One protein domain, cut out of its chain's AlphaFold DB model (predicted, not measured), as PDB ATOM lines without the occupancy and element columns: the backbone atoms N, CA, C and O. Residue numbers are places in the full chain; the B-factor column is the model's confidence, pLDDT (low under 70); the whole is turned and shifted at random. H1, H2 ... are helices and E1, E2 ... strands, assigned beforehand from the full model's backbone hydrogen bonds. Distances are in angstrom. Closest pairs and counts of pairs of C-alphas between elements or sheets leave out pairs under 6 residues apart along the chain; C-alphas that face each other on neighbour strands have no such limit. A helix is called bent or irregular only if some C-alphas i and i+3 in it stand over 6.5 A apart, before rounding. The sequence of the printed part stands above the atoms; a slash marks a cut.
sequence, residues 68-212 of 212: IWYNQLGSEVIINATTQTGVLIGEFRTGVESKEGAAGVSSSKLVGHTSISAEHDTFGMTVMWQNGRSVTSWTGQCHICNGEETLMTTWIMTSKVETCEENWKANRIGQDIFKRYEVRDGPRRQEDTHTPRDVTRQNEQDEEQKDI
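AT A GLANCE: This is residues 68 to 212 of the 212 residues of the protein "Avidin-like protein" of Asterias rubens (UniProt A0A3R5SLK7). The main part is a closed barrel of eight antiparallel strands, E1 to E8, in which the short strand E1 closes the ring between E2 and E8; E6 and E7 make a long hairpin, and the small helix H1 sits in the link from E7 to E8, beyond the barrel wall. After E8 a long stretch without a named element leads to H2, and residues 199 to 212, of which 199 to 211 belong to H2, stick out as a free tail that adds to the length. The printed part has 145 residues, with the order E1 E2 E3 E4 E5 E6 E7 H1 E8 H2 along the chain, and its class is mixed, helices and strands. It is only just compact, close to loose, with a radius of gyration of the C-alphas of 17.1 A and spans of 62 by 45 by 24 A.

IN THESE COORDINATES: Find C-alpha 68 at (-37.280, -26.161, -45.930); there E1 begins and runs through residues 68 to 71, 10.6 A long. Read on to E2, residues 76 to 81, 16.1 A, and E3, residues 87 to 93, 19.7 A. After residues 94 to 107 you reach E4, residues 108 to 114, 19.3 A, and then E5, residues 122 to 129, 23.5 A. E6, residues 134 to 145, measures 31.6 A and bends by 52 degrees at residue 142. E7, residues 148 to 159, measures 33.5 A and ends at C-alpha 159, (-12.747, -20.229, -38.847). H1, residues 164 to 169, is 10.3 A long and irregular: C-alphas 165 and 168 are 7.1 A apart. E8, residues 171 to 179, measures 25.6 A. Last comes H2, residues 199 to 211, 18.8 A, ending at C-alpha 211, (-37.315, -15.282, -6.228).

HOW THE PARTS SIT: Go round the barrel from E1, and you pass E2, E3, E4, E5, E6, E7 and E8 before coming back to E1. E1 to E7 form a meander, each strand the antiparallel neighbour of the one before. Start at the hairpin of E1 and E2, at 138 degrees, where N 69 and O 77 are 2.9 A apart. In the hairpin of E2 and E3, at 167 degrees, look at N 80 and O 89, 2.8 A apart. E3 and E4 are a hairpin with N 88 and O 112 at 2.8 A, and E4 and E5 one with N 126 and O 111 at 2.8 A. In the hairpin of E5 and E6, N 127 and O 136 are 2.8 A apart. In that of E6 and E7, at 163 degrees, N 143 and O 150 are 2.8 A apart. E7 and E8 are antiparallel at 161 degrees, with N 157 and O 172 at 2.8 A. E8 and E1, antiparallel at 122 degrees, close the ring with N 70 and O 179 at 2.8 A. E1 is staggered: residues 68 to 70 pair with E2, and residues 70 to 71 with E8. H1 is not on the barrel, but only just, with 4 pairs of C-alphas within 10 A; H2 is not on it, with 0 such pairs, and H1 and H2 are apart. In H2 each O i to N i+4 pair is within hydrogen-bond range; in H1 0 of 2 are, beside 2 of 3 O i to N i+3 pairs.

THE WHOLE: Look for the two C-alphas farthest apart at Glu 119 and Ile 212, 62.3 A. Without residues 199 to 212 the body spans 44 by 34 by 26 A. The printed part has no cut, and residue 212 is the chain's last. The long links are E3 to E4, with 14 residues, and E8 to H2, with 19. The mean pLDDT of the printed part is 91.1, and residues 199 to 212 are under 70.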
ATOM      1  N   ILE A  68     -37.731 -26.342 -47.313       98.19
ATOM      2  CA  ILE A  68     -37.280 -26.161 -45.930       98.19
ATOM      3  C   ILE A  68     -36.794 -27.502 -45.384       98.19
ATOM      4  O   ILE A  68     -37.378 -28.551 -45.676       98.19
ATOM      5  N   TRP A  69     -35.725 -27.444 -44.601       98.50
ATOM      6  CA  TRP A  69     -35.118 -28.591 -43.957       98.50
ATOM      7  C   TRP A  69     -34.616 -28.252 -42.556       98.50
ATOM      8  O   TRP A  69     -34.187 -27.128 -42.297       98.50
ATOM      9  N   TYR A  70     -34.593 -29.255 -41.683       98.50
ATOM     10  CA  TYR A  70     -34.151 -29.141 -40.296       98.50
ATOM     11  C   TYR A  70     -33.135 -30.221 -39.966       98.50
ATOM     12  O   TYR A  70     -33.324 -31.366 -40.374       98.50
ATOM     13  N   ASN A  71     -32.077 -29.889 -39.228       98.25
ATOM     14  CA  ASN A  71     -31.096 -30.886 -38.796       98.25
ATOM     15  C   ASN A  71     -31.303 -31.343 -37.343       98.25
ATOM     16  O   ASN A  71     -32.076 -30.769 -36.576       98.25
ATOM     17  N   GLN A  72     -30.547 -32.366 -36.947       97.88
ATOM     18  CA  GLN A  72     -30.546 -32.937 -35.598       97.88
ATOM     19  C   GLN A  72     -30.088 -31.963 -34.489       97.88
ATOM     20  O   GLN A  72     -30.243 -32.253 -33.303       97.88
ATOM     21  N   LEU A  73     -29.509 -30.817 -34.857       97.19
ATOM     22  CA  LEU A  73     -29.050 -29.773 -33.936       97.19
ATOM     23  C   LEU A  73     -30.069 -28.634 -33.775       97.19
ATOM     24  O   LEU A  73     -29.810 -27.709 -33.011       97.19
ATOM     25  N   GLY A  74     -31.217 -28.705 -34.455       97.06
ATOM     26  CA  GLY A  74     -32.273 -27.690 -34.404       97.06
ATOM     27  C   GLY A  74     -32.095 -26.543 -35.401       97.06
ATOM     28  O   GLY A  74     -32.864 -25.584 -35.366       97.06
ATOM     29  N   SER A  75     -31.115 -26.624 -36.302       97.94
ATOM     30  CA  SER A  75     -30.934 -25.646 -37.378       97.94
ATOM     31  C   SER A  75     -32.039 -25.756 -38.428       97.94
ATOM     32  O   SER A  75     -32.463 -26.862 -38.756       97.94
ATOM     33  N   GLU A  76     -32.429 -24.622 -39.007       98.25
ATOM     34  CA  GLU A  76     -33.318 -24.511 -40.167       98.25
ATOM     35  C   GLU A  76     -32.502 -24.062 -41.389       98.25
ATOM     36  O   GLU A  76     -31.727 -23.104 -41.325       98.25
ATOM     37  N   VAL A  77     -32.708 -24.718 -42.529       98.25
ATOM     38  CA  VAL A  77     -32.187 -24.270 -43.822       98.25
ATOM     39  C   VAL A  77     -33.311 -24.194 -44.848       98.25
ATOM     40  O   VAL A  77     -34.139 -25.094 -44.970       98.25
ATOM     41  N   ILE A  78     -33.340 -23.094 -45.596       98.31
ATOM     42  CA  ILE A  78     -34.320 -22.822 -46.650       98.31
ATOM     43  C   ILE A  78     -33.559 -22.752 -47.965       98.31
ATOM     44  O   ILE A  78     -32.742 -21.850 -48.150       98.31
ATOM     45  N   ILE A  79     -33.824 -23.692 -48.870       98.25
ATOM     46  CA  ILE A  79     -33.073 -23.872 -50.113       98.25
ATOM     47  C   ILE A  79     -33.992 -23.648 -51.310       98.25
ATOM     48  O   ILE A  79     -34.919 -24.417 -51.557       98.25
ATOM     49  N   ASN A  80     -33.670 -22.643 -52.118       97.00
ATOM     50  CA  ASN A  80     -34.280 -22.432 -53.422       97.00
ATOM     51  C   ASN A  80     -33.330 -22.949 -54.503       97.00
ATOM     52  O   ASN A  80     -32.314 -22.322 -54.806       97.00
ATOM     53  N   ALA A  81     -33.671 -24.097 -55.085       93.62
ATOM     54  CA  ALA A  81     -32.960 -24.656 -56.230       93.62
ATOM     55  C   ALA A  81     -33.542 -24.146 -57.555       93.62
ATOM     56  O   ALA A  81     -34.749 -24.241 -57.783       93.62
ATOM     57  N   THR A  82     -32.678 -23.642 -58.437       91.00
ATOM     58  CA  THR A  82     -33.035 -23.277 -59.815       91.00
ATOM     59  C   THR A  82     -32.907 -24.503 -60.710       91.00
ATOM     60  O   THR A  82     -31.803 -25.009 -60.902       91.00
ATOM     61  N   THR A  83     -34.008 -24.978 -61.291       84.31
ATOM     62  CA  THR A  83     -34.015 -26.235 -62.061       84.31
ATOM     63  C   THR A  83     -33.176 -26.176 -63.339       84.31
ATOM     64  O   THR A  83     -32.634 -27.193 -63.753       84.31
ATOM     65  N   GLN A  84     -33.013 -24.997 -63.948       87.94
ATOM     66  CA  GLN A  84     -32.259 -24.842 -65.199       87.94
ATOM     67  C   GLN A  84     -30.742 -24.788 -64.994       87.94
ATOM     68  O   GLN A  84     -29.990 -25.216 -65.864       87.94
ATOM     69  N   THR A  85     -30.281 -24.224 -63.877       92.62
ATOM     70  CA  THR A  85     -28.850 -23.963 -63.631       92.62
ATOM     71  C   THR A  85     -28.269 -24.818 -62.511       92.62
ATOM     72  O   THR A  85     -27.053 -24.860 -62.336       92.62
ATOM     73  N   GLY A  86     -29.125 -25.454 -61.709       92.94
ATOM     74  CA  GLY A  86     -28.731 -26.176 -60.507       92.94
ATOM     75  C   GLY A  86     -28.267 -25.254 -59.381       92.94
ATOM     76  O   GLY A  86     -27.838 -25.748 -58.347       92.94
ATOM     77  N   VAL A  87     -28.330 -23.928 -59.551       97.31
ATOM     78  CA  VAL A  87     -27.909 -22.963 -58.527       97.31
ATOM     79  C   VAL A  87     -28.843 -23.054 -57.324       97.31
ATOM     80  O   VAL A  87     -30.067 -22.990 -57.464       97.31
ATOM     81  N   LEU A  88     -28.244 -23.160 -56.142       97.88
ATOM     82  CA  LEU A  88     -28.913 -23.094 -54.852       97.88
ATOM     83  C   LEU A  88     -28.706 -21.702 -54.263       97.88
ATOM     84  O   LEU A  88     -27.573 -21.234 -54.162       97.88
ATOM     85  N   ILE A  89     -29.791 -21.057 -53.848       98.25
ATOM     86  CA  ILE A  89     -29.769 -19.817 -53.066       98.25
ATOM     87  C   ILE A  89     -30.669 -20.028 -51.862       98.25
ATOM     88  O   ILE A  89     -31.722 -20.652 -51.976       98.25
ATOM     89  N   GLY A  90     -30.287 -19.508 -50.705       97.50
ATOM     90  CA  GLY A  90     -31.084 -19.742 -49.518       97.50
ATOM     91  C   GLY A  90     -30.675 -18.951 -48.300       97.50
ATOM     92  O   GLY A  90     -29.869 -18.017 -48.355       97.50
ATOM     93  N   GLU A  91     -31.245 -19.376 -47.183       96.94
ATOM     94  CA  GLU A  91     -30.927 -18.874 -45.856       96.94
ATOM     95  C   GLU A  91     -30.727 -20.035 -44.892       96.94
ATOM     96  O   GLU A  91     -31.414 -21.052 -44.981       96.94
ATOM     97  N   PHE A  92     -29.805 -19.854 -43.956       98.00
ATOM     98  CA  PHE A  92     -29.501 -20.804 -42.903       98.00
ATOM     99  C   PHE A  92     -29.630 -20.108 -41.546       98.00
ATOM    100  O   PHE A  92     -29.061 -19.032 -41.333       98.00
ATOM    101  N   ARG A  93     -30.364 -20.731 -40.625       97.31
ATOM    102  CA  ARG A  93     -30.478 -20.340 -39.217       97.31
ATOM    103  C   ARG A  93     -29.950 -21.487 -38.369       97.31
ATOM    104  O   ARG A  93     -30.527 -22.571 -38.355       97.31
ATOM    105  N   THR A  94     -28.810 -21.286 -37.720       96.88
ATOM    106  CA  THR A  94     -28.184 -22.353 -36.929       96.88
ATOM    107  C   THR A  94     -28.882 -22.522 -35.585       96.88
ATOM    108  O   THR A  94     -29.233 -21.532 -34.955       96.88
ATOM    109  N   GLY A  95     -29.057 -23.763 -35.133       95.88
ATOM    110  CA  GLY A  95     -29.519 -24.083 -33.780       95.88
ATOM    111  C   GLY A  95     -28.412 -24.034 -32.726       95.88
ATOM    112  O   GLY A  95     -28.699 -24.064 -31.534       95.88
ATOM    113  N   VAL A  96     -27.145 -23.942 -33.146       94.94
ATOM    114  CA  VAL A  96     -25.976 -23.942 -32.256       94.94
ATOM    115  C   VAL A  96     -24.916 -22.943 -32.701       94.94
ATOM    116  O   VAL A  96     -24.741 -22.681 -33.891       94.94
ATOM    117  N   GLU A  97     -24.149 -22.433 -31.744       94.12
ATOM    118  CA  GLU A  97     -22.974 -21.614 -32.015       94.12
ATOM    119  C   GLU A  97     -21.909 -21.762 -30.924       94.12
ATOM    120  O   GLU A  97     -22.182 -22.221 -29.820       94.12
ATOM    121  N   SER A  98     -20.664 -21.400 -31.249       91.56
ATOM    122  CA  SER A  98     -19.537 -21.525 -30.307       91.56
ATOM    123  C   SER A  98     -19.593 -20.543 -29.134       91.56
ATOM    124  O   SER A  98     -19.003 -20.796 -28.088       91.56
ATOM    125  N   LYS A  99     -20.251 -19.405 -29.341       90.88
ATOM    126  CA  LYS A  99     -20.520 -18.345 -28.372       90.88
ATOM    127  C   LYS A  99     -21.638 -17.482 -28.933       90.88
ATOM    128  O   LYS A  99     -21.771 -17.426 -30.158       90.88
ATOM    129  N   GLU A 100     -22.352 -16.783 -28.064       90.00
ATOM    130  CA  GLU A 100     -23.456 -15.922 -28.479       90.00
ATOM    131  C   GLU A 100     -23.035 -14.937 -29.585       90.00
ATOM    132  O   GLU A 100     -22.012 -14.243 -29.485       90.00
ATOM    133  N   GLY A 101     -23.801 -14.921 -30.674       91.12
ATOM    134  CA  GLY A 101     -23.601 -14.041 -31.823       91.12
ATOM    135  C   GLY A 101     -22.438 -14.426 -32.744       91.12
ATOM    136  O   GLY A 101     -22.103 -13.657 -33.652       91.12
ATOM    137  N   ALA A 102     -21.809 -15.594 -32.563       92.88
ATOM    138  CA  ALA A 102     -20.785 -16.097 -33.482       92.88
ATOM    139  C   ALA A 102     -21.353 -16.436 -34.867       92.88
ATOM    140  O   ALA A 102     -20.637 -16.318 -35.863       92.88
ATOM    141  N   ALA A 103     -22.628 -16.823 -34.942       93.12
ATOM    142  CA  ALA A 103     -23.331 -17.015 -36.206       93.12
ATOM    143  C   ALA A 103     -23.793 -15.690 -36.849       93.12
ATOM    144  O   ALA A 103     -24.155 -15.663 -38.027       93.12
ATOM    145  N   GLY A 104     -23.728 -14.577 -36.110       92.94
ATOM    146  CA  GLY A 104     -24.379 -13.310 -36.444       92.94
ATOM    147  C   GLY A 104     -25.695 -13.133 -35.683       92.94
ATOM    148  O   GLY A 104     -26.025 -13.940 -34.825       92.94
ATOM    149  N   VAL A 105     -26.429 -12.058 -35.985       91.31
ATOM    150  CA  VAL A 105     -27.727 -11.720 -35.352       91.31
ATOM    151  C   VAL A 105     -28.931 -11.971 -36.271       91.31
ATOM    152  O   VAL A 105     -30.073 -11.756 -35.885       91.31
ATOM    153  N   SER A 106     -28.675 -12.397 -37.508       92.50
ATOM    154  CA  SER A 106     -29.675 -12.646 -38.548       92.50
ATOM    155  C   SER A 106     -29.433 -14.006 -39.199       92.50
ATOM    156  O   SER A 106     -28.399 -14.640 -38.974       92.50
ATOM    157  N   SER A 107     -30.341 -14.428 -40.084       94.50
ATOM    158  CA  SER A 107     -30.086 -15.589 -40.937       94.50
ATOM    159  C   SER A 107     -28.862 -15.339 -41.822       94.50
ATOM    160  O   SER A 107     -28.588 -14.210 -42.246       94.50
ATOM    161  N   SER A 108     -28.112 -16.403 -42.090       96.56
ATOM    162  CA  SER A 108     -26.938 -16.360 -42.958       96.56
ATOM    163  C   SER A 108     -27.310 -16.785 -44.369       96.56
ATOM    164  O   SER A 108     -28.141 -17.671 -44.565       96.56
ATOM    165  N   LYS A 109     -26.717 -16.140 -45.376       96.06
ATOM    166  CA  LYS A 109     -27.004 -16.457 -46.778       96.06
ATOM    167  C   LYS A 109     -26.283 -17.730 -47.199       96.06
ATOM    168  O   LYS A 109     -25.127 -17.955 -46.836       96.06
ATOM    169  N   LEU A 110     -26.988 -18.525 -47.991       97.06
ATOM    170  CA  LEU A 110     -26.528 -19.780 -48.556       97.06
ATOM    171  C   LEU A 110     -26.436 -19.662 -50.075       97.06
ATOM    172  O   LEU A 110     -27.357 -19.145 -50.711       97.06
ATOM    173  N   VAL A 111     -25.351 -20.186 -50.639       98.31
ATOM    174  CA  VAL A 111     -25.184 -20.390 -52.083       98.31
ATOM    175  C   VAL A 111     -24.611 -21.773 -52.357       98.31
ATOM    176  O   VAL A 111     -23.853 -22.305 -51.550       98.31
ATOM    177  N   GLY A 112     -24.949 -22.371 -53.489       98.12
ATOM    178  CA  GLY A 112     -24.478 -23.709 -53.814       98.12
ATOM    179  C   GLY A 112     -24.902 -24.178 -55.191       98.12
ATOM    180  O   GLY A 112     -25.441 -23.408 -55.984       98.12
ATOM    181  N   HIS A 113     -24.679 -25.461 -55.449       97.31
ATOM    182  CA  HIS A 113     -25.106 -26.127 -56.668       97.31
ATOM    183  C   HIS A 113     -25.613 -27.543 -56.381       97.31
ATOM    184  O   HIS A 113     -25.118 -28.237 -55.495       97.31
ATOM    185  N   THR A 114     -26.581 -27.974 -57.178       95.38
ATOM    186  CA  THR A 114     -27.076 -29.347 -57.267       95.38
ATOM    187  C   THR A 114     -27.052 -29.802 -58.723       95.38
ATOM    188  O   THR A 114     -26.936 -28.985 -59.640       95.38
ATOM    189  N   SER A 115     -27.173 -31.107 -58.944       89.25
ATOM    190  CA  SER A 115     -27.422 -31.649 -60.280       89.25
ATOM    191  C   SER A 115     -28.689 -31.044 -60.900       89.25
ATOM    192  O   SER A 115     -29.718 -30.917 -60.238       89.25
ATOM    193  N   ILE A 116     -28.614 -30.711 -62.189       86.31
ATOM    194  CA  ILE A 116     -29.776 -30.364 -63.027       86.31
ATOM    195  C   ILE A 116     -30.492 -31.605 -63.576       86.31
ATOM    196  O   ILE A 116     -31.627 -31.517 -64.038       86.31
ATOM    197  N   SER A 117     -29.821 -32.759 -63.548       79.31
ATOM    198  CA  SER A 117     -30.390 -34.042 -63.951       79.31
ATOM    199  C   SER A 117     -31.120 -34.676 -62.773       79.31
ATOM    200  O   SER A 117     -30.564 -34.754 -61.678       79.31
ATOM    201  N   ALA A 118     -32.314 -35.213 -63.032       71.75
ATOM    202  CA  ALA A 118     -33.071 -36.026 -62.079       71.75
ATOM    203  C   ALA A 118     -32.413 -37.393 -61.777       71.75
ATOM    204  O   ALA A 118     -32.936 -38.174 -60.987       71.75
ATOM    205  N   GLU A 119     -31.288 -37.711 -62.425       72.50
ATOM    206  CA  GLU A 119     -30.536 -38.952 -62.208       72.50
ATOM    207  C   GLU A 119     -29.556 -38.872 -61.029       72.50
ATOM    208  O   GLU A 119     -29.104 -39.910 -60.532       72.50
ATOM    209  N   HIS A 120     -29.204 -37.663 -60.581       79.62
ATOM    210  CA  HIS A 120     -28.228 -37.446 -59.515       79.62
ATOM    211  C   HIS A 120     -28.780 -36.498 -58.457       79.62
ATOM    212  O   HIS A 120     -29.228 -35.403 -58.769       79.62
ATOM    213  N   ASP A 121     -28.646 -36.895 -57.194       87.94
ATOM    214  CA  ASP A 121     -29.221 -36.177 -56.051       87.94
ATOM    215  C   ASP A 121     -28.140 -35.544 -55.153       87.94
ATOM    216  O   ASP A 121     -28.384 -35.225 -53.987       87.94
ATOM    217  N   THR A 122     -26.911 -35.418 -55.662       95.31
ATOM    218  CA  THR A 122     -25.777 -34.830 -54.936       95.31
ATOM    219  C   THR A 122     -25.760 -33.314 -55.053       95.31
ATOM    220  O   THR A 122     -26.044 -32.759 -56.118       95.31
ATOM    221  N   PHE A 123     -25.326 -32.646 -53.991       97.06
ATOM    222  CA  PHE A 123     -25.245 -31.194 -53.938       97.06
ATOM    223  C   PHE A 123     -24.077 -30.716 -53.074       97.06
ATOM    224  O   PHE A 123     -23.528 -31.450 -52.246       97.06
ATOM    225  N   GLY A 124     -23.743 -29.441 -53.243       98.31
ATOM    226  CA  GLY A 124     -22.860 -28.700 -52.358       98.31
ATOM    227  C   GLY A 124     -23.437 -27.322 -52.063       98.31
ATOM    228  O   GLY A 124     -24.000 -26.678 -52.948       98.31
ATOM    229  N   MET A 125     -23.301 -26.864 -50.825       98.38
ATOM    230  CA  MET A 125     -23.745 -25.540 -50.392       98.38
ATOM    231  C   MET A 125     -22.741 -24.926 -49.417       98.38
ATOM    232  O   MET A 125     -22.083 -25.640 -48.667       98.38
ATOM    233  N   THR A 126     -22.654 -23.601 -49.407       98.75
ATOM    234  CA  THR A 126     -21.765 -22.822 -48.546       98.75
ATOM    235  C   THR A 126     -22.550 -21.716 -47.857       98.75
ATOM    236  O   THR A 126     -23.349 -21.022 -48.490       98.75
ATOM    237  N   VAL A 127     -22.289 -21.537 -46.564       98.50
ATOM    238  CA  VAL A 127     -22.873 -20.503 -45.708       98.50
ATOM    239  C   VAL A 127     -21.749 -19.670 -45.105       98.50
ATOM    240  O   VAL A 127     -20.785 -20.210 -44.562       98.50
ATOM    241  N   MET A 128     -21.875 -18.347 -45.198       96.69
ATOM    242  CA  MET A 128     -20.950 -17.405 -44.564       96.69
ATOM    243  C   MET A 128     -21.551 -16.866 -43.272       96.69
ATOM    244  O   MET A 128     -22.612 -16.246 -43.294       96.69
ATOM    245  N   TRP A 129     -20.832 -17.043 -42.168       96.44
ATOM    246  CA  TRP A 129     -21.252 -16.603 -40.843       96.44
ATOM    247  C   TRP A 129     -20.626 -15.266 -40.492       96.44
ATOM    248  O   TRP A 129     -19.427 -15.060 -40.721       96.44
ATOM    249  N   GLN A 130     -21.422 -14.377 -39.897       93.62
ATOM    250  CA  GLN A 130     -20.954 -13.105 -39.341       93.62
ATOM    251  C   GLN A 130     -19.975 -12.370 -40.286       93.62
ATOM    252  O   GLN A 130     -18.848 -12.040 -39.910       93.62
ATOM    253  N   ASN A 131     -20.387 -12.173 -41.545       90.44
ATOM    254  CA  ASN A 131     -19.596 -11.526 -42.603       90.44
ATOM    255  C   ASN A 131     -18.210 -12.157 -42.852       90.44
ATOM    256  O   ASN A 131     -17.234 -11.451 -43.095       90.44
ATOM    257  N   GLY A 132     -18.112 -13.488 -42.791       91.81
ATOM    258  CA  GLY A 132     -16.893 -14.226 -43.140       91.81
ATOM    259  C   GLY A 132     -15.932 -14.466 -41.975       91.81
ATOM    260  O   GLY A 132     -14.803 -14.900 -42.190       91.81
ATOM    261  N   ARG A 133     -16.361 -14.241 -40.725       95.25
ATOM    262  CA  ARG A 133     -15.582 -14.670 -39.544       95.25
ATOM    263  C   ARG A 133     -15.477 -16.189 -39.445       95.25
ATOM    264  O   ARG A 133     -14.516 -16.710 -38.877       95.25
ATOM    265  N   SER A 134     -16.441 -16.895 -40.021       97.44
ATOM    266  CA  SER A 134     -16.284 -18.291 -40.406       97.44
ATOM    267  C   SER A 134     -17.133 -18.601 -41.632       97.44
ATOM    268  O   SER A 134     -18.058 -17.861 -41.975       97.44
ATOM    269  N   VAL A 135     -16.798 -19.691 -42.307       98.25
ATOM    270  CA  VAL A 135     -17.544 -20.224 -43.447       98.25
ATOM    271  C   VAL A 135     -17.724 -21.716 -43.238       98.25
ATOM    272  O   VAL A 135     -16.803 -22.388 -42.773       98.25
ATOM    273  N   THR A 136     -18.898 -22.234 -43.573       98.69
ATOM    274  CA  THR A 136     -19.151 -23.673 -43.556       98.69
ATOM    275  C   THR A 136     -19.639 -24.113 -44.920       98.69
ATOM    276  O   THR A 136     -20.528 -23.487 -45.497       98.69
ATOM    277  N   SER A 137     -19.057 -25.192 -45.429       98.69
ATOM    278  CA  SER A 137     -19.483 -25.836 -46.663       98.69
ATOM    279  C   SER A 137     -19.969 -27.241 -46.357       98.69
ATOM    280  O   SER A 137     -19.267 -28.004 -45.697       98.69
ATOM    281  N   TRP A 138     -21.149 -27.582 -46.865       98.81
ATOM    282  CA  TRP A 138     -21.719 -28.922 -46.836       98.81
ATOM    283  C   TRP A 138     -21.626 -29.529 -48.224       98.81
ATOM    284  O   TRP A 138     -21.872 -28.864 -49.232       98.81
ATOM    285  N   THR A 139     -21.343 -30.822 -48.258       98.56
ATOM    286  CA  THR A 139     -21.530 -31.664 -49.437       98.56
ATOM    287  C   THR A 139     -22.321 -32.889 -49.022       98.56
ATOM    288  O   THR A 139     -22.196 -33.364 -47.888       98.56
ATOM    289  N   GLY A 140     -23.178 -33.380 -49.907       97.31
ATOM    290  CA  GLY A 140     -24.048 -34.485 -49.552       97.31
ATOM    291  C   GLY A 140     -24.946 -34.945 -50.679       97.31
ATOM    292  O   GLY A 140     -24.773 -34.561 -51.837       97.31
ATOM    293  N   GLN A 141     -25.908 -35.780 -50.302       95.56
ATOM    294  CA  GLN A 141     -26.882 -36.364 -51.206       95.56
ATOM    295  C   GLN A 141     -28.280 -36.375 -50.576       95.56
ATOM    296  O   GLN A 141     -28.440 -36.606 -49.375       95.56
ATOM    297  N   CYS A 142     -29.290 -36.107 -51.405       94.88
ATOM    298  CA  CYS A 142     -30.698 -36.284 -51.071       94.88
ATOM    299  C   CYS A 142     -31.069 -37.763 -51.262       94.88
ATOM    300  O   CYS A 142     -30.916 -38.323 -52.347       94.88
ATOM    301  N   HIS A 143     -31.546 -38.407 -50.202       92.31
ATOM    302  CA  HIS A 143     -31.987 -39.798 -50.198       92.31
ATOM    303  C   HIS A 143     -33.443 -39.907 -49.761       92.31
ATOM    304  O   HIS A 143     -33.931 -39.089 -48.990       92.31
ATOM    305  N   ILE A 144     -34.115 -40.977 -50.183       92.38
ATOM    306  CA  ILE A 144     -35.367 -41.410 -49.562       92.38
ATOM    307  C   ILE A 144     -35.037 -42.577 -48.638       92.38
ATOM    308  O   ILE A 144     -34.786 -43.693 -49.090       92.38
ATOM    309  N   CYS A 145     -35.002 -42.308 -47.337       90.06
ATOM    310  CA  CYS A 145     -34.716 -43.288 -46.296       90.06
ATOM    311  C   CYS A 145     -36.019 -43.626 -45.576       90.06
ATOM    312  O   CYS A 145     -36.649 -42.740 -45.007       90.06
ATOM    313  N   ASN A 146     -36.430 -44.898 -45.590       90.88
ATOM    314  CA  ASN A 146     -37.686 -45.359 -44.973       90.88
ATOM    315  C   ASN A 146     -38.936 -44.603 -45.469       90.88
ATOM    316  O   ASN A 146     -39.860 -44.355 -44.704       90.88
ATOM    317  N   GLY A 147     -38.955 -44.218 -46.748       90.19
ATOM    318  CA  GLY A 147     -40.052 -43.440 -47.337       90.19
ATOM    319  C   GLY A 147     -39.979 -41.932 -47.076       90.19
ATOM    320  O   GLY A 147     -40.831 -41.203 -47.572       90.19
ATOM    321  N   GLU A 148     -38.957 -41.449 -46.365       92.56
ATOM    322  CA  GLU A 148     -38.776 -40.032 -46.050       92.56
ATOM    323  C   GLU A 148     -37.581 -39.421 -46.779       92.56
ATOM    324  O   GLU A 148     -36.468 -39.956 -46.747       92.56
ATOM    325  N   GLU A 149     -37.773 -38.234 -47.349       94.75
ATOM    326  CA  GLU A 149     -36.666 -37.433 -47.869       94.75
ATOM    327  C   GLU A 149     -35.692 -37.043 -46.743       94.75
ATOM    328  O   GLU A 149     -36.084 -36.575 -45.671       94.75
ATOM    329  N   THR A 150     -34.402 -37.257 -46.984       96.38
ATOM    330  CA  THR A 150     -33.321 -37.067 -46.017       96.38
ATOM    331  C   THR A 150     -32.084 -36.544 -46.735       96.38
ATOM    332  O   THR A 150     -31.612 -37.182 -47.673       96.38
ATOM    333  N   LEU A 151     -31.516 -35.424 -46.283       97.50
ATOM    334  CA  LEU A 151     -30.206 -34.979 -46.765       97.50
ATOM    335  C   LEU A 151     -29.125 -35.528 -45.843       97.50
ATOM    336  O   LEU A 151     -29.070 -35.162 -44.669       97.50
ATOM    337  N   MET A 152     -28.257 -36.383 -46.373       97.56
ATOM    338  CA  MET A 152     -27.068 -36.844 -45.660       97.56
ATOM    339  C   MET A 152     -25.881 -36.000 -46.089       97.56
ATOM    340  O   MET A 152     -25.548 -35.958 -47.275       97.56
ATOM    341  N   THR A 153     -25.259 -35.311 -45.135       98.62
ATOM    342  CA  THR A 153     -24.220 -34.329 -45.441       98.62
ATOM    343  C   THR A 153     -23.008 -34.468 -44.534       98.62
ATOM    344  O   THR A 153     -23.111 -34.843 -43.366       98.62
ATOM    345  N   THR A 154     -21.849 -34.124 -45.083       98.81
ATOM    346  CA  THR A 154     -20.632 -33.834 -44.322       98.81
ATOM    347  C   THR A 154     -20.299 -32.368 -44.531       98.81
ATOM    348  O   THR A 154     -20.429 -31.855 -45.648       98.81
ATOM    349  N   TRP A 155     -19.867 -31.696 -43.472       98.81
ATOM    350  CA  TRP A 155     -19.475 -30.299 -43.530       98.81
ATOM    351  C   TRP A 155     -18.052 -30.072 -43.067       98.81
ATOM    352  O   TRP A 155     -17.545 -30.765 -42.187       98.81
ATOM    353  N   ILE A 156     -17.435 -29.046 -43.645       98.81
ATOM    354  CA  ILE A 156     -16.199 -28.446 -43.152       98.81
ATOM    355  C   ILE A 156     -16.505 -26.997 -42.800       98.81
ATOM    356  O   ILE A 156     -17.052 -26.259 -43.617       98.81
ATOM    357  N   MET A 157     -16.153 -26.596 -41.582       98.56
ATOM    358  CA  MET A 157     -16.220 -25.214 -41.126       98.56
ATOM    359  C   MET A 157     -14.813 -24.661 -40.959       98.56
ATOM    360  O   MET A 157     -14.047 -25.154 -40.129       98.56
ATOM    361  N   THR A 158     -14.507 -23.596 -41.688       98.50
ATOM    362  CA  THR A 158     -13.252 -22.856 -41.585       98.50
ATOM    363  C   THR A 158     -13.481 -21.585 -40.772       98.50
ATOM    364  O   THR A 158     -14.277 -20.720 -41.142       98.50
ATOM    365  N   SER A 159     -12.793 -21.459 -39.641       97.88
ATOM    366  CA  SER A 159     -12.747 -20.229 -38.847       97.88
ATOM    367  C   SER A 159     -11.652 -19.296 -39.355       97.88
ATOM    368  O   SER A 159     -10.567 -19.751 -39.716       97.88
ATOM    369  N   LYS A 160     -11.900 -17.983 -39.316       97.44
ATOM    370  CA  LYS A 160     -10.843 -16.988 -39.504       97.44
ATOM    371  C   LYS A 160      -9.808 -17.126 -38.384       97.44
ATOM    372  O   LYS A 160     -10.164 -17.105 -37.206       97.44
ATOM    373  N   VAL A 161      -8.543 -17.246 -38.766       97.62
ATOM    374  CA  VAL A 161      -7.382 -17.218 -37.866       97.62
ATOM    375  C   VAL A 161      -6.589 -15.934 -38.093       97.62
ATOM    376  O   VAL A 161      -6.772 -15.270 -39.115       97.62
ATOM    377  N   GLU A 162      -5.752 -15.543 -37.134       96.81
ATOM    378  CA  GLU A 162      -5.020 -14.273 -37.225       96.81
ATOM    379  C   GLU A 162      -3.738 -14.409 -38.050       96.81
ATOM    380  O   GLU A 162      -3.303 -13.444 -38.677       96.81
ATOM    381  N   THR A 163      -3.138 -15.602 -38.082       97.88
ATOM    382  CA  THR A 163      -1.862 -15.843 -38.769       97.88
ATOM    383  C   THR A 163      -1.859 -17.148 -39.566       97.88
ATOM    384  O   THR A 163      -2.637 -18.066 -39.304       97.88
ATOM    385  N   CYS A 164      -0.935 -17.259 -40.525       97.38
ATOM    386  CA  CYS A 164      -0.738 -18.484 -41.304       97.38
ATOM    387  C   CYS A 164      -0.324 -19.676 -40.429       97.38
ATOM    388  O   CYS A 164      -0.719 -20.808 -40.705       97.38
ATOM    389  N   GLU A 165       0.437 -19.426 -39.362       98.19
ATOM    390  CA  GLU A 165       0.871 -20.459 -38.415       98.19
ATOM    391  C   GLU A 165      -0.305 -21.065 -37.656       98.19
ATOM    392  O   GLU A 165      -0.248 -22.222 -37.272       98.19
ATOM    393  N   GLU A 166      -1.400 -20.329 -37.479       97.81
ATOM    394  CA  GLU A 166      -2.610 -20.821 -36.825       97.81
ATOM    395  C   GLU A 166      -3.533 -21.614 -37.760       97.81
ATOM    396  O   GLU A 166      -4.530 -22.175 -37.305       97.81
ATOM    397  N   ASN A 167      -3.230 -21.704 -39.058       97.06
ATOM    398  CA  ASN A 167      -4.123 -22.339 -40.028       97.06
ATOM    399  C   ASN A 167      -4.400 -23.824 -39.721       97.06
ATOM    400  O   ASN A 167      -5.460 -24.343 -40.069       97.06
ATOM    401  N   TRP A 168      -3.496 -24.505 -39.007       97.56
ATOM    402  CA  TRP A 168      -3.688 -25.904 -38.608       97.56
ATOM    403  C   TRP A 168      -4.940 -26.125 -37.740       97.56
ATOM    404  O   TRP A 168      -5.515 -27.209 -37.786       97.56
ATOM    405  N   LYS A 169      -5.395 -25.108 -36.987       97.00
ATOM    406  CA  LYS A 169      -6.606 -25.168 -36.140       97.00
ATOM    407  C   LYS A 169      -7.848 -24.547 -36.790       97.00
ATOM    408  O   LYS A 169      -8.885 -24.438 -36.137       97.00
ATOM    409  N   ALA A 170      -7.761 -24.101 -38.046       97.88
ATOM    410  CA  ALA A 170      -8.836 -23.342 -38.686       97.88
ATOM    411  C   ALA A 170     -10.060 -24.203 -39.031       97.88
ATOM    412  O   ALA A 170     -11.182 -23.700 -39.009       97.88
ATOM    413  N   ASN A 171      -9.859 -25.487 -39.344       98.19
ATOM    414  CA  ASN A 171     -10.902 -26.348 -39.896       98.19
ATOM    415  C   ASN A 171     -11.487 -27.301 -38.853       98.19
ATOM    416  O   ASN A 171     -10.762 -27.975 -38.124       98.19
ATOM    417  N   ARG A 172     -12.817 -27.397 -38.835       98.38
ATOM    418  CA  ARG A 172     -13.581 -28.437 -38.135       98.38
ATOM    419  C   ARG A 172     -14.391 -29.223 -39.154       98.38
ATOM    420  O   ARG A 172     -14.821 -28.649 -40.150       98.38
ATOM    421  N   ILE A 173     -14.611 -30.504 -38.887       98.50
ATOM    422  CA  ILE A 173     -15.404 -31.400 -39.729       98.50
ATOM    423  C   ILE A 173     -16.526 -32.016 -38.900       98.50
ATOM    424  O   ILE A 173     -16.343 -32.304 -37.717       98.50
ATOM    425  N   GLY A 174     -17.673 -32.232 -39.525       98.44
ATOM    426  CA  GLY A 174     -18.787 -32.927 -38.905       98.44
ATOM    427  C   GLY A 174     -19.799 -33.392 -39.935       98.44
ATOM    428  O   GLY A 174     -19.561 -33.333 -41.141       98.44
ATOM    429  N   GLN A 175     -20.928 -33.884 -39.444       98.56
ATOM    430  CA  GLN A 175     -22.022 -34.375 -40.267       98.56
ATOM    431  C   GLN A 175     -23.330 -33.765 -39.797       98.56
ATOM    432  O   GLN A 175     -23.517 -33.541 -38.602       98.56
ATOM    433  N   ASP A 176     -24.226 -33.538 -40.749       98.62
ATOM    434  CA  ASP A 176     -25.602 -33.151 -40.481       98.62
ATOM    435  C   ASP A 176     -26.553 -34.019 -41.296       98.62
ATOM    436  O   ASP A 176     -26.312 -34.318 -42.473       98.62
ATOM    437  N   ILE A 177     -27.650 -34.401 -40.654       98.19
ATOM    438  CA  ILE A 177     -28.754 -35.114 -41.281       98.19
ATOM    439  C   ILE A 177     -29.939 -34.169 -41.276       98.19
ATOM    440  O   ILE A 177     -30.454 -33.834 -40.210       98.19
ATOM    441  N   PHE A 178     -30.376 -33.758 -42.463       98.44
ATOM    442  CA  PHE A 178     -31.527 -32.879 -42.591       98.44
ATOM    443  C   PHE A 178     -32.795 -33.645 -42.966       98.44
ATOM    444  O   PHE A 178     -32.776 -34.543 -43.812       98.44
ATOM    445  N   LYS A 179     -33.907 -33.248 -42.351       97.69
ATOM    446  CA  LYS A 179     -35.256 -33.798 -42.509       97.69
ATOM    447  C   LYS A 179     -36.251 -32.690 -42.847       97.69
ATOM    448  O   LYS A 179     -35.968 -31.511 -42.656       97.69
ATOM    449  N   ARG A 180     -37.426 -33.067 -43.350       97.19
ATOM    450  CA  ARG A 180     -38.511 -32.126 -43.700       97.19
ATOM    451  C   ARG A 180     -39.287 -31.582 -42.503       97.19
ATOM    452  O   ARG A 180     -40.015 -30.608 -42.645       97.19
ATOM    453  N   TYR A 181     -39.149 -32.223 -41.351       96.50
ATOM    454  CA  TYR A 181     -39.838 -31.872 -40.119       96.50
ATOM    455  C   TYR A 181     -38.830 -31.509 -39.038       96.50
ATOM    456  O   TYR A 181     -37.663 -31.906 -39.090       96.50
ATOM    457  N   GLU A 182     -39.300 -30.758 -38.054       95.62
ATOM    458  CA  GLU A 182     -38.485 -30.323 -36.934       95.62
ATOM    459  C   GLU A 182     -38.135 -31.505 -36.032       95.62
ATOM    460  O   GLU A 182     -39.010 -32.207 -35.529       95.62
ATOM    461  N   VAL A 183     -36.836 -31.732 -35.843       91.50
ATOM    462  CA  VAL A 183     -36.319 -32.800 -34.972       91.50
ATOM    463  C   VAL A 183     -35.996 -32.265 -33.575       91.50
ATOM    464  O   VAL A 183     -36.043 -33.000 -32.592       91.50
ATOM    465  N   ARG A 184     -35.639 -30.981 -33.489       94.94
ATOM    466  CA  ARG A 184     -35.225 -30.292 -32.268       94.94
ATOM    467  C   ARG A 184     -35.582 -28.813 -32.366       94.94
ATOM    468  O   ARG A 184     -35.441 -28.222 -33.441       94.94
ATOM    469  N   ASP A 185     -35.971 -28.225 -31.241       92.69
ATOM    470  CA  ASP A 185     -36.215 -26.788 -31.127       92.69
ATOM    471  C   ASP A 185     -34.991 -25.980 -31.568       92.69
ATOM    472  O   ASP A 185     -33.840 -26.334 -31.293       92.69
ATOM    473  N   GLY A 186     -35.246 -24.870 -32.248       93.69
ATOM    474  CA  GLY A 186     -34.218 -23.941 -32.682       93.69
ATOM    475  C   GLY A 186     -34.830 -22.735 -33.382       93.69
ATOM    476  O   GLY A 186     -36.040 -22.534 -33.303       93.69
ATOM    477  N   PRO A 187     -34.019 -21.912 -34.054       94.75
ATOM    478  CA  PRO A 187     -34.519 -20.702 -34.686       94.75
ATOM    479  C   PRO A 187     -35.329 -21.020 -35.947       94.75
ATOM    480  O   PRO A 187     -35.001 -21.951 -36.689       94.75
ATOM    481  N   ARG A 188     -36.380 -20.241 -36.195       95.38
ATOM    482  CA  ARG A 188     -37.372 -20.441 -37.252       95.38
ATOM    483  C   ARG A 188     -37.677 -19.137 -37.943       95.38
ATOM    484  O   ARG A 188     -37.951 -18.120 -37.306       95.38
ATOM    485  N   ARG A 189     -37.748 -19.189 -39.274       94.31
ATOM    486  CA  ARG A 189     -38.162 -18.023 -40.059       94.31
ATOM    487  C   ARG A 189     -39.565 -17.549 -39.701       94.31
ATOM    488  O   ARG A 189     -39.808 -16.351 -39.692       94.31
ATOM    489  N   GLN A 190     -40.484 -18.482 -39.464       93.62
ATOM    490  CA  GLN A 190     -41.889 -18.156 -39.202       93.62
ATOM    491  C   GLN A 190     -42.086 -17.466 -37.848       93.62
ATOM    492  O   GLN A 190     -43.000 -16.663 -37.705       93.62
ATOM    493  N   GLU A 191     -41.211 -17.750 -36.887       92.75
ATOM    494  CA  GLU A 191     -41.230 -17.160 -35.546       92.75
ATOM    495  C   GLU A 191     -40.356 -15.903 -35.439       92.75
ATOM    496  O   GLU A 191     -40.206 -15.354 -34.352       92.75
ATOM    497  N   ASP A 192     -39.737 -15.472 -36.543       90.50
ATOM    498  CA  ASP A 192     -38.760 -14.376 -36.580       90.50
ATOM    499  C   ASP A 192     -37.539 -14.593 -35.655       90.50
ATOM    500  O   ASP A 192     -36.843 -13.658 -35.253       90.50
ATOM    501  N   THR A 193     -37.229 -15.854 -35.333       91.25
ATOM    502  CA  THR A 193     -36.084 -16.223 -34.495       91.25
ATOM    503  C   THR A 193     -34.882 -16.560 -35.374       91.25
ATOM    504  O   THR A 193     -34.935 -17.420 -36.255       91.25
ATOM    505  N   HIS A 194     -33.768 -15.857 -35.160       88.31
ATOM    506  CA  HIS A 194     -32.614 -15.901 -36.065       88.31
ATOM    507  C   HIS A 194     -31.373 -16.577 -35.484       88.31
ATOM    508  O   HIS A 194     -30.603 -17.178 -36.235       88.31
ATOM    509  N   THR A 195     -31.181 -16.480 -34.172       84.06
ATOM    510  CA  THR A 195     -30.003 -16.985 -33.462       84.06
ATOM    511  C   THR A 195     -30.398 -18.059 -32.459       84.06
ATOM    512  O   THR A 195     -31.533 -18.039 -31.971       84.06
ATOM    513  N   PRO A 196     -29.485 -18.990 -32.129       85.38
ATOM    514  CA  PRO A 196     -29.695 -19.941 -31.043       85.38
ATOM    515  C   PRO A 196     -30.171 -19.247 -29.761       85.38
ATOM    516  O   PRO A 196     -29.698 -18.159 -29.431       85.38
ATOM    517  N   ARG A 197     -31.101 -19.874 -29.029       72.62
ATOM    518  CA  ARG A 197     -31.511 -19.389 -27.702       72.62
ATOM    519  C   ARG A 197     -30.389 -19.668 -26.695       72.62
ATOM    520  O   ARG A 197     -29.877 -20.788 -26.645       72.62
ATOM    521  N   ASP A 198     -30.032 -18.675 -25.883       70.25
ATOM    522  CA  ASP A 198     -29.108 -18.838 -24.755       70.25
ATOM    523  C   ASP A 198     -29.848 -19.515 -23.589       70.25
ATOM    524  O   ASP A 198     -30.474 -18.861 -22.754       70.25
ATOM    525  N   VAL A 199     -29.815 -20.853 -23.561       64.69
ATOM    526  CA  VAL A 199     -30.481 -21.651 -22.514       64.69
ATOM    527  C   VAL A 199     -29.889 -21.357 -21.130       64.69
ATOM    528  O   VAL A 199     -30.598 -21.422 -20.131       64.69
ATOM    529  N   THR A 200     -28.603 -20.999 -21.056       59.81
ATOM    530  CA  THR A 200     -27.934 -20.645 -19.798       59.81
ATOM    531  C   THR A 200     -28.488 -19.355 -19.202       59.81
ATOM    532  O   THR A 200     -28.870 -19.355 -18.036       59.81
ATOM    533  N   ARG A 201     -28.642 -18.298 -20.005       58.91
ATOM    534  CA  ARG A 201     -29.218 -17.026 -19.539       58.91
ATOM    535  C   ARG A 201     -30.703 -17.139 -19.198       58.91
ATOM    536  O   ARG A 201     -31.176 -16.458 -18.297       58.91
ATOM    537  N   GLN A 202     -31.443 -17.991 -19.904       59.28
ATOM    538  CA  GLN A 202     -32.865 -18.180 -19.626       59.28
ATOM    539  C   GLN A 202     -33.098 -18.906 -18.299       59.28
ATOM    540  O   GLN A 202     -33.970 -18.500 -17.545       59.28
ATOM    541  N   ASN A 203     -32.268 -19.898 -17.959       57.50
ATOM    542  CA  ASN A 203     -32.326 -20.526 -16.638       57.50
ATOM    543  C   ASN A 203     -31.996 -19.529 -15.515       57.50
ATOM    544  O   ASN A 203     -32.668 -19.550 -14.494       57.50
ATOM    545  N   GLU A 204     -31.022 -18.634 -15.713       59.25
ATOM    546  CA  GLU A 204     -30.702 -17.573 -14.744       59.25
ATOM    547  C   GLU A 204     -31.867 -16.581 -14.578       59.25
ATOM    548  O   GLU A 204     -32.221 -16.233 -13.457       59.25
ATOM    549  N   GLN A 205     -32.515 -16.175 -15.676       57.81
ATOM    550  CA  GLN A 205     -33.683 -15.286 -15.638       57.81
ATOM    551  C   GLN A 205     -34.926 -15.967 -15.049       57.81
ATOM    552  O   GLN A 205     -35.659 -15.344 -14.289       57.81
ATOM    553  N   ASP A 206     -35.159 -17.243 -15.357       60.62
ATOM    554  CA  ASP A 206     -36.278 -18.027 -14.823       60.62
ATOM    555  C   ASP A 206     -36.074 -18.387 -13.338       60.62
ATOM    556  O   ASP A 206     -37.051 -18.612 -12.621       60.62
ATOM    557  N   GLU A 207     -34.827 -18.463 -12.863       62.53
ATOM    558  CA  GLU A 207     -34.490 -18.564 -11.438       62.53
ATOM    559  C   GLU A 207     -34.656 -17.213 -10.728       62.53
ATOM    560  O   GLU A 207     -35.340 -17.155  -9.710       62.53
ATOM    561  N   GLU A 208     -34.161 -16.111 -11.300       63.88
ATOM    562  CA  GLU A 208     -34.319 -14.760 -10.735       63.88
ATOM    563  C   GLU A 208     -35.799 -14.327 -10.667       63.88
ATOM    564  O   GLU A 208     -36.225 -13.664  -9.724       63.88
ATOM    565  N   GLN A 209     -36.625 -14.771 -11.620       58.59
ATOM    566  CA  GLN A 209     -38.071 -14.531 -11.638       58.59
ATOM    567  C   GLN A 209     -38.847 -15.401 -10.625       58.59
ATOM    568  O   GLN A 209     -39.985 -15.068 -10.296       58.59
ATOM    569  N   LYS A 210     -38.270 -16.508 -10.129       63.12
ATOM    570  CA  LYS A 210     -38.872 -17.352  -9.071       63.12
ATOM    571  C   LYS A 210     -38.624 -16.821  -7.660       63.12
ATOM    572  O   LYS A 210     -39.322 -17.250  -6.743       63.12
ATOM    573  N   ASP A 211     -37.676 -15.903  -7.504       59.50
ATOM    574  CA  ASP A 211     -37.315 -15.282  -6.228       59.50
ATOM    575  C   ASP A 211     -38.050 -13.942  -5.969       59.50
ATOM    576  O   ASP A 211     -37.706 -13.220  -5.027       59.50
ATOM    577  N   ILE A 212     -39.083 -13.619  -6.767       51.88
ATOM    578  CA  ILE A 212     -39.971 -12.443  -6.612       51.88
ATOM    579  C   ILE A 212     -41.401 -12.867  -6.262       51.88
ATOM    580  O   ILE A 212     -41.976 -13.705  -6.991       51.88
TER     581      ILE A 212